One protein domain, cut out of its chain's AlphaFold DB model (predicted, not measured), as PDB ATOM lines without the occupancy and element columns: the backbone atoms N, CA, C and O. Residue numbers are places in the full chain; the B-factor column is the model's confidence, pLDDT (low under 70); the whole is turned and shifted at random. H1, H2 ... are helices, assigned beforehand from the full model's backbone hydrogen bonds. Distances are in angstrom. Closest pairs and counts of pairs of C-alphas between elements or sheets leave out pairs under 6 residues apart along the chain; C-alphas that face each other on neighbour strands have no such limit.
ATOM      1  N   GLY A 975      -2.107 -17.402  48.348       68.94
ATOM      2  CA  GLY A 975      -1.061 -18.073  49.131       68.94
ATOM      3  C   GLY A 975      -0.946 -19.570  48.820       68.94
ATOM      4  O   GLY A 975       0.138 -20.045  48.495       68.94
ATOM      5  N   ARG A 976      -2.068 -20.307  48.803       73.12
ATOM      6  CA  ARG A 976      -2.050 -21.752  48.488       73.12
ATOM      7  C   ARG A 976      -1.563 -22.054  47.066       73.12
ATOM      8  O   ARG A 976      -0.766 -22.966  46.879       73.12
ATOM      9  N   GLN A 977      -1.976 -21.258  46.074       76.88
ATOM     10  CA  GLN A 977      -1.505 -21.417  44.686       76.88
ATOM     11  C   GLN A 977       0.008 -21.164  44.554       76.88
ATOM     12  O   GLN A 977       0.657 -21.738  43.679       76.88
ATOM     13  N   TRP A 978       0.583 -20.325  45.423       73.69
ATOM     14  CA  TRP A 978       2.026 -20.088  45.477       73.69
ATOM     15  C   TRP A 978       2.783 -21.266  46.101       73.69
ATOM     16  O   TRP A 978       3.770 -21.724  45.525       73.69
ATOM     17  N   GLU A 979       2.289 -21.810  47.216       79.81
ATOM     18  CA  GLU A 979       2.868 -22.991  47.873       79.81
ATOM     19  C   GLU A 979       2.831 -24.236  46.972       79.81
ATOM     20  O   GLU A 979       3.824 -24.960  46.883       79.81
ATOM     21  N   GLU A 980       1.741 -24.457  46.232       81.62
ATOM     22  CA  GLU A 980       1.628 -25.550  45.254       81.62
ATOM     23  C   GLU A 980       2.610 -25.396  44.081       81.62
ATOM     24  O   GLU A 980       3.256 -26.369  43.680       81.62
ATOM     25  N   ALA A 981       2.778 -24.179  43.547       77.12
ATOM     26  CA  ALA A 981       3.748 -23.902  42.485       77.12
ATOM     27  C   ALA A 981       5.198 -24.124  42.953       77.12
ATOM     28  O   ALA A 981       6.025 -24.650  42.201       77.12
ATOM     29  N   TRP A 982       5.492 -23.781  44.210       83.31
ATOM     30  CA  TRP A 982       6.774 -24.034  44.867       83.31
ATOM     31  C   TRP A 982       7.032 -25.521  45.129       83.31
ATOM     32  O   TRP A 982       8.135 -26.008  44.873       83.31
ATOM     33  N   ALA A 983       6.032 -26.251  45.625       83.25
ATOM     34  CA  ALA A 983       6.129 -27.686  45.880       83.25
ATOM     35  C   ALA A 983       6.391 -28.466  44.584       83.25
ATOM     36  O   ALA A 983       7.234 -29.362  44.561       83.25
ATOM     37  N   GLU A 984       5.735 -28.085  43.485       81.00
ATOM     38  CA  GLU A 984       5.973 -28.700  42.180       81.00
ATOM     39  C   GLU A 984       7.367 -28.384  41.624       81.00
ATOM     40  O   GLU A 984       8.046 -29.280  41.123       81.00
ATOM     41  N   ALA A 985       7.839 -27.139  41.762       74.12
ATOM     42  CA  ALA A 985       9.191 -26.767  41.346       74.12
ATOM     43  C   ALA A 985      10.281 -27.524  42.132       74.12
ATOM     44  O   ALA A 985      11.333 -27.835  41.569       74.12
ATOM     45  N   ARG A 986      10.029 -27.862  43.408       76.88
ATOM     46  CA  ARG A 986      10.900 -28.751  44.199       76.88
ATOM     47  C   ARG A 986      10.854 -30.191  43.682       76.88
ATOM     48  O   ARG A 986      11.910 -30.711  43.344       76.88
ATOM     49  N   ARG A 987       9.669 -30.788  43.489       80.88
ATOM     50  CA  ARG A 987       9.553 -32.148  42.914       80.88
ATOM     51  C   ARG A 987      10.264 -32.280  41.569       80.88
ATOM     52  O   ARG A 987      11.035 -33.210  41.382       80.88
ATOM     53  N   ALA A 988      10.063 -31.330  40.654       76.06
ATOM     54  CA  ALA A 988      10.721 -31.353  39.350       76.06
ATOM     55  C   ALA A 988      12.257 -31.297  39.469       76.06
ATOM     56  O   ALA A 988      12.952 -31.998  38.737       76.06
ATOM     57  N   ARG A 989      12.788 -30.514  40.422       75.00
ATOM     58  CA  ARG A 989      14.222 -30.477  40.748       75.00
ATOM     59  C   ARG A 989      14.715 -31.818  41.299       75.00
ATOM     60  O   ARG A 989      15.758 -32.287  40.851       75.00
ATOM     61  N   ASP A 990      13.979 -32.419  42.228       74.50
ATOM     62  CA  ASP A 990      14.348 -33.685  42.875       74.50
ATOM     63  C   ASP A 990      14.272 -34.872  41.889       74.50
ATOM     64  O   ASP A 990      15.090 -35.787  41.944       74.50
ATOM     65  N   GLU A 991      13.361 -34.813  40.910       85.56
ATOM     66  CA  GLU A 991      13.256 -35.741  39.770       85.56
ATOM     67  C   GLU A 991      14.283 -35.472  38.645       85.56
ATOM     68  O   GLU A 991      14.290 -36.176  37.633       85.56
ATOM     69  N   GLY A 992      15.125 -34.437  38.764       83.56
ATOM     70  CA  GLY A 992      16.101 -34.051  37.735       83.56
ATOM     71  C   GLY A 992      15.487 -33.505  36.435       83.56
ATOM     72  O   GLY A 992      16.159 -33.463  35.402       83.56
ATOM     73  N   ARG A 993      14.213 -33.093  36.455       84.25
ATOM     74  CA  ARG A 993      13.467 -32.610  35.284       84.25
ATOM     75  C   ARG A 993      13.600 -31.085  35.132       84.25
ATOM     76  O   ARG A 993      13.362 -30.347  36.089       84.25
ATOM     77  N   PRO A 994      13.924 -30.561  33.933       75.75
ATOM     78  CA  PRO A 994      14.032 -29.121  33.717       75.75
ATOM     79  C   PRO A 994      12.650 -28.455  33.771       75.75
ATOM     80  O   PRO A 994      11.801 -28.670  32.906       75.75
ATOM     81  N   TYR A 995      12.428 -27.615  34.782       81.75
ATOM     82  CA  TYR A 995      11.149 -26.939  34.995       81.75
ATOM     83  C   TYR A 995      11.085 -25.609  34.225       81.75
ATOM     84  O   TYR A 995      11.951 -24.743  34.378       81.75
ATOM     85  N   THR A 996      10.069 -25.440  33.372       89.69
ATOM     86  CA  THR A 996       9.948 -24.287  32.462       89.69
ATOM     87  C   THR A 996       8.769 -23.383  32.820       89.69
ATOM     88  O   THR A 996       7.757 -23.824  33.362       89.69
ATOM     89  N   ALA A 997       8.863 -22.104  32.444       77.81
ATOM     90  CA  ALA A 997       7.784 -21.130  32.632       77.81
ATOM     91  C   ALA A 997       6.495 -21.516  31.880       77.81
ATOM     92  O   ALA A 997       5.406 -21.092  32.255       77.81
ATOM     93  N   VAL A 998       6.624 -22.325  30.824       83.06
ATOM     94  CA  VAL A 998       5.501 -22.858  30.049       83.06
ATOM     95  C   VAL A 998       4.779 -23.954  30.836       83.06
ATOM     96  O   VAL A 998       3.571 -23.856  30.999       83.06
ATOM     97  N   GLY A 999       5.513 -24.904  31.427       87.69
ATOM     98  CA  GLY A 999       4.926 -25.952  32.273       87.69
ATOM     99  C   GLY A 999       4.219 -25.402  33.519       87.69
ATOM    100  O   GLY A 999       3.141 -25.875  33.869       87.69
ATOM    101  N   LEU A1000       4.763 -24.345  34.139       84.75
ATOM    102  CA  LEU A1000       4.083 -23.604  35.214       84.75
ATOM    103  C   LEU A1000       2.767 -22.973  34.746       84.75
ATOM    104  O   LEU A1000       1.749 -23.092  35.423       84.75
ATOM    105  N   ALA A1001       2.786 -22.292  33.601       87.25
ATOM    106  CA  ALA A1001       1.602 -21.645  33.052       87.25
ATOM    107  C   ALA A1001       0.506 -22.669  32.702       87.25
ATOM    108  O   ALA A1001      -0.644 -22.496  33.099       87.25
ATOM    109  N   GLU A1002       0.875 -23.762  32.033       86.69
ATOM    110  CA  GLU A1002      -0.045 -24.825  31.619       86.69
ATOM    111  C   GLU A1002      -0.628 -25.580  32.822       86.69
ATOM    112  O   GLU A1002      -1.848 -25.725  32.899       86.69
ATOM    113  N   LYS A1003       0.191 -25.973  33.814       88.62
ATOM    114  CA  LYS A1003      -0.287 -26.727  34.991       88.62
ATOM    115  C   LYS A1003      -1.328 -25.965  35.820       88.62
ATOM    116  O   LYS A1003      -2.242 -26.584  36.359       88.62
ATOM    117  N   PHE A1004      -1.204 -24.641  35.919       88.31
ATOM    118  CA  PHE A1004      -2.103 -23.800  36.721       88.31
ATOM    119  C   PHE A1004      -3.165 -23.052  35.890       88.31
ATOM    120  O   PHE A1004      -3.886 -22.215  36.436       88.31
ATOM    121  N   GLY A1005      -3.274 -23.319  34.581       89.06
ATOM    122  CA  GLY A1005      -4.246 -22.656  33.698       89.06
ATOM    123  C   GLY A1005      -4.040 -21.138  33.589       89.06
ATOM    124  O   GLY A1005      -5.004 -20.372  33.583       89.06
ATOM    125  N   ARG A1006      -2.782 -20.679  33.573       93.00
ATOM    126  CA  ARG A1006      -2.386 -19.259  33.572       93.00
ATOM    127  C   ARG A1006      -1.624 -18.873  32.300       93.00
ATOM    128  O   ARG A1006      -1.256 -19.710  31.482       93.00
ATOM    129  N   SER A1007      -1.370 -17.576  32.128       87.06
ATOM    130  CA  SER A1007      -0.566 -17.062  31.016       87.06
ATOM    131  C   SER A1007       0.922 -17.410  31.164       87.06
ATOM    132  O   SER A1007       1.442 -17.565  32.273       87.06
ATOM    133  N   ARG A1008       1.647 -17.465  30.037       80.62
ATOM    134  CA  ARG A1008       3.109 -17.677  30.035       80.62
ATOM    135  C   ARG A1008       3.867 -16.624  30.838       80.62
ATOM    136  O   ARG A1008       4.877 -16.963  31.444       80.62
ATOM    137  N   ASP A1009       3.391 -15.383  30.885       79.12
ATOM    138  CA  ASP A1009       4.065 -14.316  31.633       79.12
ATOM    139  C   ASP A1009       3.867 -14.442  33.148       79.12
ATOM    140  O   ASP A1009       4.805 -14.190  33.902       79.12
ATOM    141  N   TRP A1010       2.721 -14.971  33.601       91.38
ATOM    142  CA  TRP A1010       2.570 -15.420  34.990       91.38
ATOM    143  C   TRP A1010       3.578 -16.533  35.307       91.38
ATOM    144  O   TRP A1010       4.324 -16.427  36.279       91.38
ATOM    145  N   GLY A1011       3.691 -17.545  34.439       88.00
ATOM    146  CA  GLY A1011       4.675 -18.622  34.598       88.00
ATOM    147  C   GLY A1011       6.132 -18.135  34.587       88.00
ATOM    148  O   GLY A1011       6.964 -18.670  35.319       88.00
ATOM    149  N   ARG A1012       6.450 -17.085  33.814       81.31
ATOM    150  CA  ARG A1012       7.774 -16.433  33.792       81.31
ATOM    151  C   ARG A1012       8.065 -15.672  35.084       81.31
ATOM    152  O   ARG A1012       9.140 -15.879  35.638       81.31
ATOM    153  N   SER A1013       7.128 -14.852  35.572       80.56
ATOM    154  CA  SER A1013       7.279 -14.120  36.843       80.56
ATOM    155  C   SER A1013       7.515 -15.091  37.997       80.56
ATOM    156  O   SER A1013       8.507 -14.988  38.713       80.56
ATOM    157  N   ARG A1014       6.674 -16.127  38.096       85.38
ATOM    158  CA  ARG A1014       6.749 -17.126  39.168       85.38
ATOM    159  C   ARG A1014       8.022 -17.968  39.095       85.38
ATOM    160  O   ARG A1014       8.637 -18.219  40.125       85.38
ATOM    161  N   LEU A1015       8.495 -18.329  37.897       82.75
ATOM    162  CA  LEU A1015       9.793 -18.996  37.748       82.75
ATOM    163  C   LEU A1015      10.977 -18.074  38.099       82.75
ATOM    164  O   LEU A1015      11.988 -18.563  38.599       82.75
ATOM    165  N   ALA A1016      10.883 -16.765  37.843       77.38
ATOM    166  CA  ALA A1016      11.919 -15.801  38.219       77.38
ATOM    167  C   ALA A1016      11.990 -15.602  39.744       77.38
ATOM    168  O   ALA A1016      13.081 -15.619  40.307       77.38
ATOM    169  N   GLU A1017      10.839 -15.505  40.410       74.75
ATOM    170  CA  GLU A1017      10.718 -15.427  41.872       74.75
ATOM    171  C   GLU A1017      11.274 -16.697  42.553       74.75
ATOM    172  O   GLU A1017      12.174 -16.601  43.386       74.75
ATOM    173  N   ILE A1018      10.866 -17.896  42.104       78.81
ATOM    174  CA  ILE A1018      11.404 -19.181  42.603       78.81
ATOM    175  C   ILE A1018      12.932 -19.268  42.409       78.81
ATOM    176  O   ILE A1018      13.643 -19.809  43.258       78.81
ATOM    177  N   LYS A1019      13.474 -18.716  41.312       75.69
ATOM    178  CA  LYS A1019      14.928 -18.659  41.068       75.69
ATOM    179  C   LYS A1019      15.655 -17.659  41.972       75.69
ATOM    180  O   LYS A1019      16.798 -17.929  42.336       75.69
ATOM    181  N   ALA A1020      15.023 -16.539  42.322       70.12
ATOM    182  CA  ALA A1020      15.591 -15.534  43.219       70.12
ATOM    183  C   ALA A1020      15.680 -16.043  44.669       70.12
ATOM    184  O   ALA A1020      16.686 -15.823  45.339       70.12
ATOM    185  N   GLU A1021      14.660 -16.769  45.126       68.44
ATOM    186  CA  GLU A1021      14.578 -17.322  46.484       68.44
ATOM    187  C   GLU A1021      15.307 -18.677  46.629       68.44
ATOM    188  O   GLU A1021      15.821 -19.003  47.696       68.44
ATOM    189  N   GLY A1022      15.405 -19.472  45.554       62.31
ATOM    190  CA  GLY A1022      15.924 -20.848  45.571       62.31
ATOM    191  C   GLY A1022      17.451 -21.029  45.627       62.31
ATOM    192  O   GLY A1022      17.915 -22.172  45.599       62.31
ATOM    193  N   GLY A1023      18.238 -19.948  45.678       46.12
ATOM    194  CA  GLY A1023      19.676 -19.999  45.988       46.12
ATOM    195  C   GLY A1023      20.570 -20.779  45.006       46.12
ATOM    196  O   GLY A1023      21.569 -21.362  45.427       46.12
ATOM    197  N   LEU A1024      20.239 -20.819  43.710       49.12
ATOM    198  CA  LEU A1024      21.079 -21.479  42.697       49.12
ATOM    199  C   LEU A1024      22.447 -20.791  42.569       49.12
ATOM    200  O   LEU A1024      22.530 -19.572  42.395       49.12
ATOM    201  N   SER A1025      23.540 -21.562  42.610       52.22
ATOM    202  CA  SER A1025      24.872 -20.968  42.512       52.22
ATOM    203  C   SER A1025      25.135 -20.432  41.099       52.22
ATOM    204  O   SER A1025      24.662 -20.969  40.091       52.22
ATOM    205  N   ARG A1026      25.984 -19.397  40.991       46.41
ATOM    206  CA  ARG A1026      26.477 -18.889  39.692       46.41
ATOM    207  C   ARG A1026      27.106 -19.982  38.817       46.41
ATOM    208  O   ARG A1026      27.140 -19.837  37.596       46.41
ATOM    209  N   ARG A1027      27.616 -21.060  39.424       53.50
ATOM    210  CA  ARG A1027      28.246 -22.180  38.716       53.50
ATOM    211  C   ARG A1027      27.206 -23.042  38.001       53.50
ATOM    212  O   ARG A1027      27.442 -23.422  36.855       53.50
ATOM    213  N   ASP A1028      26.057 -23.253  38.637       57.94
ATOM    214  CA  ASP A1028      24.973 -24.112  38.148       57.94
ATOM    215  C   ASP A1028      24.169 -23.408  37.054       57.94
ATOM    216  O   ASP A1028      23.976 -23.972  35.979       57.94
ATOM    217  N   MET A1029      23.837 -22.123  37.245       51.88
ATOM    218  CA  MET A1029      23.245 -21.295  36.181       51.88
ATOM    219  C   MET A1029      24.143 -21.246  34.936       51.88
ATOM    220  O   MET A1029      23.674 -21.397  33.809       51.88
ATOM    221  N   GLY A1030      25.460 -21.100  35.129       64.25
ATOM    222  CA  GLY A1030      26.422 -21.148  34.033       64.25
ATOM    223  C   GLY A1030      26.546 -22.533  33.389       64.25
ATOM    224  O   GLY A1030      26.859 -22.624  32.206       64.25
ATOM    225  N   ALA A1031      26.350 -23.628  34.128       64.56
ATOM    226  CA  ALA A1031      26.324 -24.978  33.563       64.56
ATOM    227  C   ALA A1031      25.061 -25.198  32.715       64.56
ATOM    228  O   ALA A1031      25.177 -25.599  31.559       64.56
ATOM    229  N   GLN A1032      23.890 -24.838  33.245       60.62
ATOM    230  CA  GLN A1032      22.599 -25.032  32.590       60.62
ATOM    231  C   GLN A1032      22.466 -24.216  31.294       60.62
ATOM    232  O   GLN A1032      22.148 -24.791  30.257       60.62
ATOM    233  N   LEU A1033      22.832 -22.927  31.296       63.03
ATOM    234  CA  LEU A1033      22.822 -22.095  30.079       63.03
ATOM    235  C   LEU A1033      23.757 -22.630  28.979       63.03
ATOM    236  O   LEU A1033      23.476 -22.484  27.790       63.03
ATOM    237  N   ARG A1034      24.870 -23.276  29.358       71.44
ATOM    238  CA  ARG A1034      25.776 -23.927  28.397       71.44
ATOM    239  C   ARG A1034      25.217 -25.239  27.851       71.44
ATOM    240  O   ARG A1034      25.621 -25.617  26.756       71.44
ATOM    241  N   GLU A1035      24.319 -25.913  28.564       68.88
ATOM    242  CA  GLU A1035      23.651 -27.120  28.069       68.88
ATOM    243  C   GLU A1035      22.433 -26.784  27.201       68.88
ATOM    244  O   GLU A1035      22.290 -27.341  26.115       68.88
ATOM    245  N   GLU A1036      21.631 -25.789  27.588       66.38
ATOM    246  CA  GLU A1036      20.540 -25.252  26.760       66.38
ATOM    247  C   GLU A1036      21.075 -24.784  25.392       66.38
ATOM    248  O   GLU A1036      20.601 -25.242  24.350       66.38
ATOM    249  N   ALA A1037      22.169 -24.011  25.378       70.12
ATOM    250  CA  ALA A1037      22.837 -23.595  24.144       70.12
ATOM    251  C   ALA A1037      23.402 -24.766  23.307       70.12
ATOM    252  O   ALA A1037      23.495 -24.654  22.083       70.12
ATOM    253  N   ARG A1038      23.780 -25.899  23.924       75.69
ATOM    254  CA  ARG A1038      24.216 -27.112  23.199       75.69
ATOM    255  C   ARG A1038      23.038 -27.824  22.546       75.69
ATOM    256  O   ARG A1038      23.170 -28.251  21.401       75.69
ATOM    257  N   VAL A1039      21.915 -27.965  23.251       77.12
ATOM    258  CA  VAL A1039      20.693 -28.585  22.714       77.12
ATOM    259  C   VAL A1039      20.142 -27.749  21.559       77.12
ATOM    260  O   VAL A1039      19.792 -28.296  20.514       77.12
ATOM    261  N   GLU A1040      20.133 -26.426  21.703       71.94
ATOM    262  CA  GLU A1040      19.644 -25.506  20.674       71.94
ATOM    263  C   GLU A1040      20.577 -25.446  19.452       71.94
ATOM    264  O   GLU A1040      20.108 -25.532  18.320       71.94
ATOM    265  N   ALA A1041      21.903 -25.437  19.652       76.19
ATOM    266  CA  ALA A1041      22.864 -25.531  18.549       76.19
ATOM    267  C   ALA A1041      22.832 -26.893  17.825       76.19
ATOM    268  O   ALA A1041      23.090 -26.936  16.622       76.19
ATOM    269  N   ARG A1042      22.499 -28.000  18.514       78.38
ATOM    270  CA  ARG A1042      22.228 -29.294  17.858       78.38
ATOM    271  C   ARG A1042      20.966 -29.213  17.005       78.38
ATOM    272  O   ARG A1042      21.067 -29.418  15.805       78.38
ATOM    273  N   ARG A1043      19.835 -28.774  17.568       80.12
ATOM    274  CA  ARG A1043      18.575 -28.602  16.814       80.12
ATOM    275  C   ARG A1043      18.736 -27.704  15.585       80.12
ATOM    276  O   ARG A1043      18.244 -28.051  14.520       80.12
ATOM    277  N   ALA A1044      19.462 -26.591  15.703       80.31
ATOM    278  CA  ALA A1044      19.763 -25.716  14.568       80.31
ATOM    279  C   ALA A1044      20.610 -26.414  13.487       80.31
ATOM    280  O   ALA A1044      20.424 -26.162  12.299       80.31
ATOM    281  N   ARG A1045      21.524 -27.310  13.876       84.00
ATOM    282  CA  ARG A1045      22.329 -28.109  12.945       84.00
ATOM    283  C   ARG A1045      21.508 -29.205  12.268       84.00
ATOM    284  O   ARG A1045      21.604 -29.347  11.054       84.00
ATOM    285  N   ASP A1046      20.697 -29.924  13.038       82.75
ATOM    286  CA  ASP A1046      19.837 -31.011  12.562       82.75
ATOM    287  C   ASP A1046      18.736 -30.474  11.619       82.75
ATOM    288  O   ASP A1046      18.347 -31.145  10.670       82.75
ATOM    289  N   ALA A1047      18.312 -29.218  11.814       81.94
ATOM    290  CA  ALA A1047      17.434 -28.467  10.912       81.94
ATOM    291  C   ALA A1047      18.148 -27.834   9.691       81.94
ATOM    292  O   ALA A1047      17.536 -27.063   8.956       81.94
ATOM    293  N   GLY A1048      19.438 -28.109   9.463       87.88
ATOM    294  CA  GLY A1048      20.164 -27.611   8.287       87.88
ATOM    295  C   GLY A1048      20.587 -26.135   8.346       87.88
ATOM    296  O   GLY A1048      20.874 -25.540   7.308       87.88
ATOM    297  N   HIS A1049      20.674 -25.528   9.535       81.75
ATOM    298  CA  HIS A1049      21.080 -24.129   9.735       81.75
ATOM    299  C   HIS A1049      22.467 -24.011  10.411       81.75
ATOM    300  O   HIS A1049      22.575 -23.578  11.566       81.75
ATOM    301  N   PRO A1050      23.572 -24.353   9.711       75.12
ATOM    302  CA  PRO A1050      24.912 -24.419  10.307       75.12
ATOM    303  C   PRO A1050      25.399 -23.072  10.860       75.12
ATOM    304  O   PRO A1050      26.040 -23.042  11.909       75.12
ATOM    305  N   TYR A1051      25.045 -21.955  10.218       72.81
ATOM    306  CA  TYR A1051      25.424 -20.613  10.675       72.81
ATOM    307  C   TYR A1051      24.711 -20.185  11.967       72.81
ATOM    308  O   TYR A1051      25.298 -19.469  12.777       72.81
ATOM    309  N   ALA A1052      23.482 -20.657  12.208       71.38
ATOM    310  CA  ALA A1052      22.783 -20.422  13.473       71.38
ATOM    311  C   ALA A1052      23.438 -21.219  14.614       71.38
ATOM    312  O   ALA A1052      23.701 -20.671  15.687       71.38
ATOM    313  N   ALA A1053      23.802 -22.481  14.358       77.81
ATOM    314  CA  ALA A1053      24.573 -23.295  15.297       77.81
ATOM    315  C   ALA A1053      25.960 -22.685  15.605       77.81
ATOM    316  O   ALA A1053      26.392 -22.675  16.760       77.81
ATOM    317  N   GLU A1054      26.645 -22.120  14.602       71.94
ATOM    318  CA  GLU A1054      27.921 -21.415  14.788       71.94
ATOM    319  C   GLU A1054      27.756 -20.115  15.593       71.94
ATOM    320  O   GLU A1054      28.537 -19.859  16.512       71.94
ATOM    321  N   ALA A1055      26.720 -19.315  15.317       74.94
ATOM    322  CA  ALA A1055      26.424 -18.092  16.066       74.94
ATOM    323  C   ALA A1055      26.127 -18.378  17.550       74.94
ATOM    324  O   ALA A1055      26.659 -17.689  18.426       74.94
ATOM    325  N   LEU A1056      25.360 -19.433  17.845       75.75
ATOM    326  CA  LEU A1056      25.114 -19.902  19.213       75.75
ATOM    327  C   LEU A1056      26.421 -20.343  19.894       75.75
ATOM    328  O   LEU A1056      26.727 -19.885  20.995       75.75
ATOM    329  N   ALA A1057      27.261 -21.140  19.224       68.81
ATOM    330  CA  ALA A1057      28.564 -21.546  19.765       68.81
ATOM    331  C   ALA A1057      29.513 -20.354  20.022       68.81
ATOM    332  O   ALA A1057      30.274 -20.356  20.995       68.81
ATOM    333  N   LYS A1058      29.453 -19.319  19.175       66.25
ATOM    334  CA  LYS A1058      30.239 -18.081  19.287       66.25
ATOM    335  C   LYS A1058      29.784 -17.211  20.463       66.25
ATOM    336  O   LYS A1058      30.634 -16.657  21.159       66.25
ATOM    337  N   LYS A1059      28.471 -17.138  20.729       67.19
ATOM    338  CA  LYS A1059      27.878 -16.354  21.830       67.19
ATOM    339  C   LYS A1059      28.292 -16.856  23.222       67.19
ATOM    340  O   LYS A1059      28.420 -16.050  24.138       67.19
ATOM    341  N   PHE A1060      28.571 -18.155  23.374       64.25
ATOM    342  CA  PHE A1060      28.898 -18.784  24.667       64.25
ATOM    343  C   PHE A1060      30.385 -19.154  24.864       64.25
ATOM    344  O   PHE A1060      30.722 -20.001  25.693       64.25
ATOM    345  N   GLY A1061      31.297 -18.473  24.159       49.66
ATOM    346  CA  GLY A1061      32.685 -18.312  24.616       49.66
ATOM    347  C   GLY A1061      33.655 -19.471  24.346       49.66
ATOM    348  O   GLY A1061      34.328 -19.941  25.264       49.66
ATOM    349  N   ARG A1062      33.818 -19.886  23.081       51.38
ATOM    350  CA  ARG A1062      35.021 -20.623  22.627       51.38
ATOM    351  C   ARG A1062      35.891 -19.749  21.720       51.38
ATOM    352  O   ARG A1062      35.382 -18.966  20.926       51.38
ATOM    353  N   SER A1063      37.215 -19.857  21.855       51.12
ATOM    354  CA  SER A1063      38.145 -18.944  21.178       51.12
ATOM    355  C   SER A1063      38.281 -19.235  19.677       51.12
ATOM    356  O   SER A1063      38.283 -20.389  19.242       51.12
ATOM    357  N   MET A1064      38.489 -18.180  18.877       44.69
ATOM    358  CA  MET A1064      38.703 -18.294  17.425       44.69
ATOM    359  C   MET A1064      39.881 -19.201  17.037       44.69
ATOM    360  O   MET A1064      39.894 -19.725  15.926       44.69
ATOM    361  N   LYS A1065      40.863 -19.407  17.927       50.06
ATOM    362  CA  LYS A1065      41.998 -20.306  17.670       50.06
ATOM    363  C   LYS A1065      41.533 -21.758  17.520       50.06
ATOM    364  O   LYS A1065      41.933 -22.413  16.566       50.06
ATOM    365  N   TRP A1066      40.629 -22.217  18.392       65.00
ATOM    366  CA  TRP A1066      40.094 -23.581  18.358       65.00
ATOM    367  C   TRP A1066      39.236 -23.832  17.109       65.00
ATOM    368  O   TRP A1066      39.439 -24.823  16.415       65.00
ATOM    369  N   ALA A1067      38.344 -22.898  16.760       50.81
ATOM    370  CA  ALA A1067      37.510 -23.011  15.558       50.81
ATOM    371  C   ALA A1067      38.340 -23.011  14.258       50.81
ATOM    372  O   ALA A1067      38.109 -23.827  13.368       50.81
ATOM    373  N   ARG A1068      39.358 -22.140  14.161       61.12
ATOM    374  CA  ARG A1068      40.274 -22.101  13.006       61.12
ATOM    375  C   ARG A1068      41.138 -23.353  12.904       61.12
ATOM    376  O   ARG A1068      41.362 -23.824  11.796       61.12
ATOM    377  N   GLN A1069      41.603 -23.888  14.031       66.44
ATOM    378  CA  GLN A1069      42.368 -25.130  14.060       66.44
ATOM    379  C   GLN A1069      41.504 -26.325  13.634       66.44
ATOM    380  O   GLN A1069      41.910 -27.063  12.741       66.44
ATOM    381  N   ARG A1070      40.273 -26.450  14.150       64.94
ATOM    382  CA  ARG A1070      39.379 -27.560  13.791       64.94
ATOM    383  C   ARG A1070      38.912 -27.513  12.330       64.94
ATOM    384  O   ARG A1070      38.855 -28.551  11.687       64.94
ATOM    385  N   ASN A1071      38.687 -26.324  11.760       57.66
ATOM    386  CA  ASN A1071      38.446 -26.173  10.314       57.66
ATOM    387  C   ASN A1071      39.688 -26.471   9.448       57.66
ATOM    388  O   ASN A1071      39.546 -26.742   8.257       57.66
ATOM    389  N   ARG A1072      40.900 -26.419  10.018       63.66
ATOM    390  CA  ARG A1072      42.135 -26.848   9.342       63.66
ATOM    391  C   ARG A1072      42.261 -28.370   9.359       63.66
ATOM    392  O   ARG A1072      42.539 -28.954   8.323       63.66
ATOM    393  N   GLU A1073      41.980 -28.986  10.505       66.25
ATOM    394  CA  GLU A1073      41.926 -30.444  10.679       66.25
ATOM    395  C   GLU A1073      40.888 -31.066   9.725       66.25
ATOM    396  O   GLU A1073      41.255 -31.909   8.916       66.25
TER     397      GLU A1073
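This is residues 975 to 1073 of the 1124 residues of an uncharacterized protein of Saccharopolyspora phatthalungensis (UniProt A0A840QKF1). This is a loose string of separate helical parts: a small cluster at one end, in which H1 lies near the touching pair H2 and H3, then a helical hairpin of long H4 and shorter H5, and at the far end H6, apart from the other helices. Residues 1023 to 1029, the last residues of the link after H3 and the first four of H4, stand free between cluster and hairpin. The printed part has 99 residues with six named helices, H1 to H6 in order, and no named strand; the class is all helix. The whole is loose, with a radius of gyration of the C-alphas of 17.7 A and spans of 59 by 29 by 22 A.

H1, residues 975 to 990, and H2, residues 997 to 1003, are close but not clearly touching; their closest C-alphas, of Ala 981 and Leu 1000, are 7.3 A apart. H2 touches H3, residues 1008 to 1021, at a steep tilt of 67 degrees, only just short of about perpendicular, opposite ways; the closest C-alphas, of Ala 997 and Gly 1011, are 4.5 A apart. H1 and H3 are close but not clearly touching, with the C-alphas of Trp 982 and Ile 1018 closest at 7.1 A. H3 is apart from H4, residues 1026 to 1046. With residues 1037 to 1045 alone, H4 touches H5, residues 1050 to 1059, as a hairpin at a shallow tilt of 12 degrees, opposite ways; the closest C-alphas, of Ala 1041 and Ala 1053, are 4.3 A apart. H6, residues 1064 to 1073, is apart from H5 and H4. Every O i to N i+4 pair is within hydrogen-bond range in H1, H2, H3, H5 and H6, and 16 of 17 are in H4.

H1 begins with C-alpha 975 at (-1.061, -18.073, 49.131) and is 22.8 A long; H3 is 20.1 A long. H4, the longest, covers 30.4 A from C-alpha 1026 at (26.477, -18.889, 39.692). H6 ends with C-alpha 1073 at (41.926, -30.444, 10.679).

The two C-alphas farthest apart, of Gly 975 and Arg 1072, are 59.4 A apart. The printed part has no cut and no long link. Mean pLDDT of the printed part is 73.1; 33 residues are under 70, among them 1021 to 1033 and 1057 to 1073.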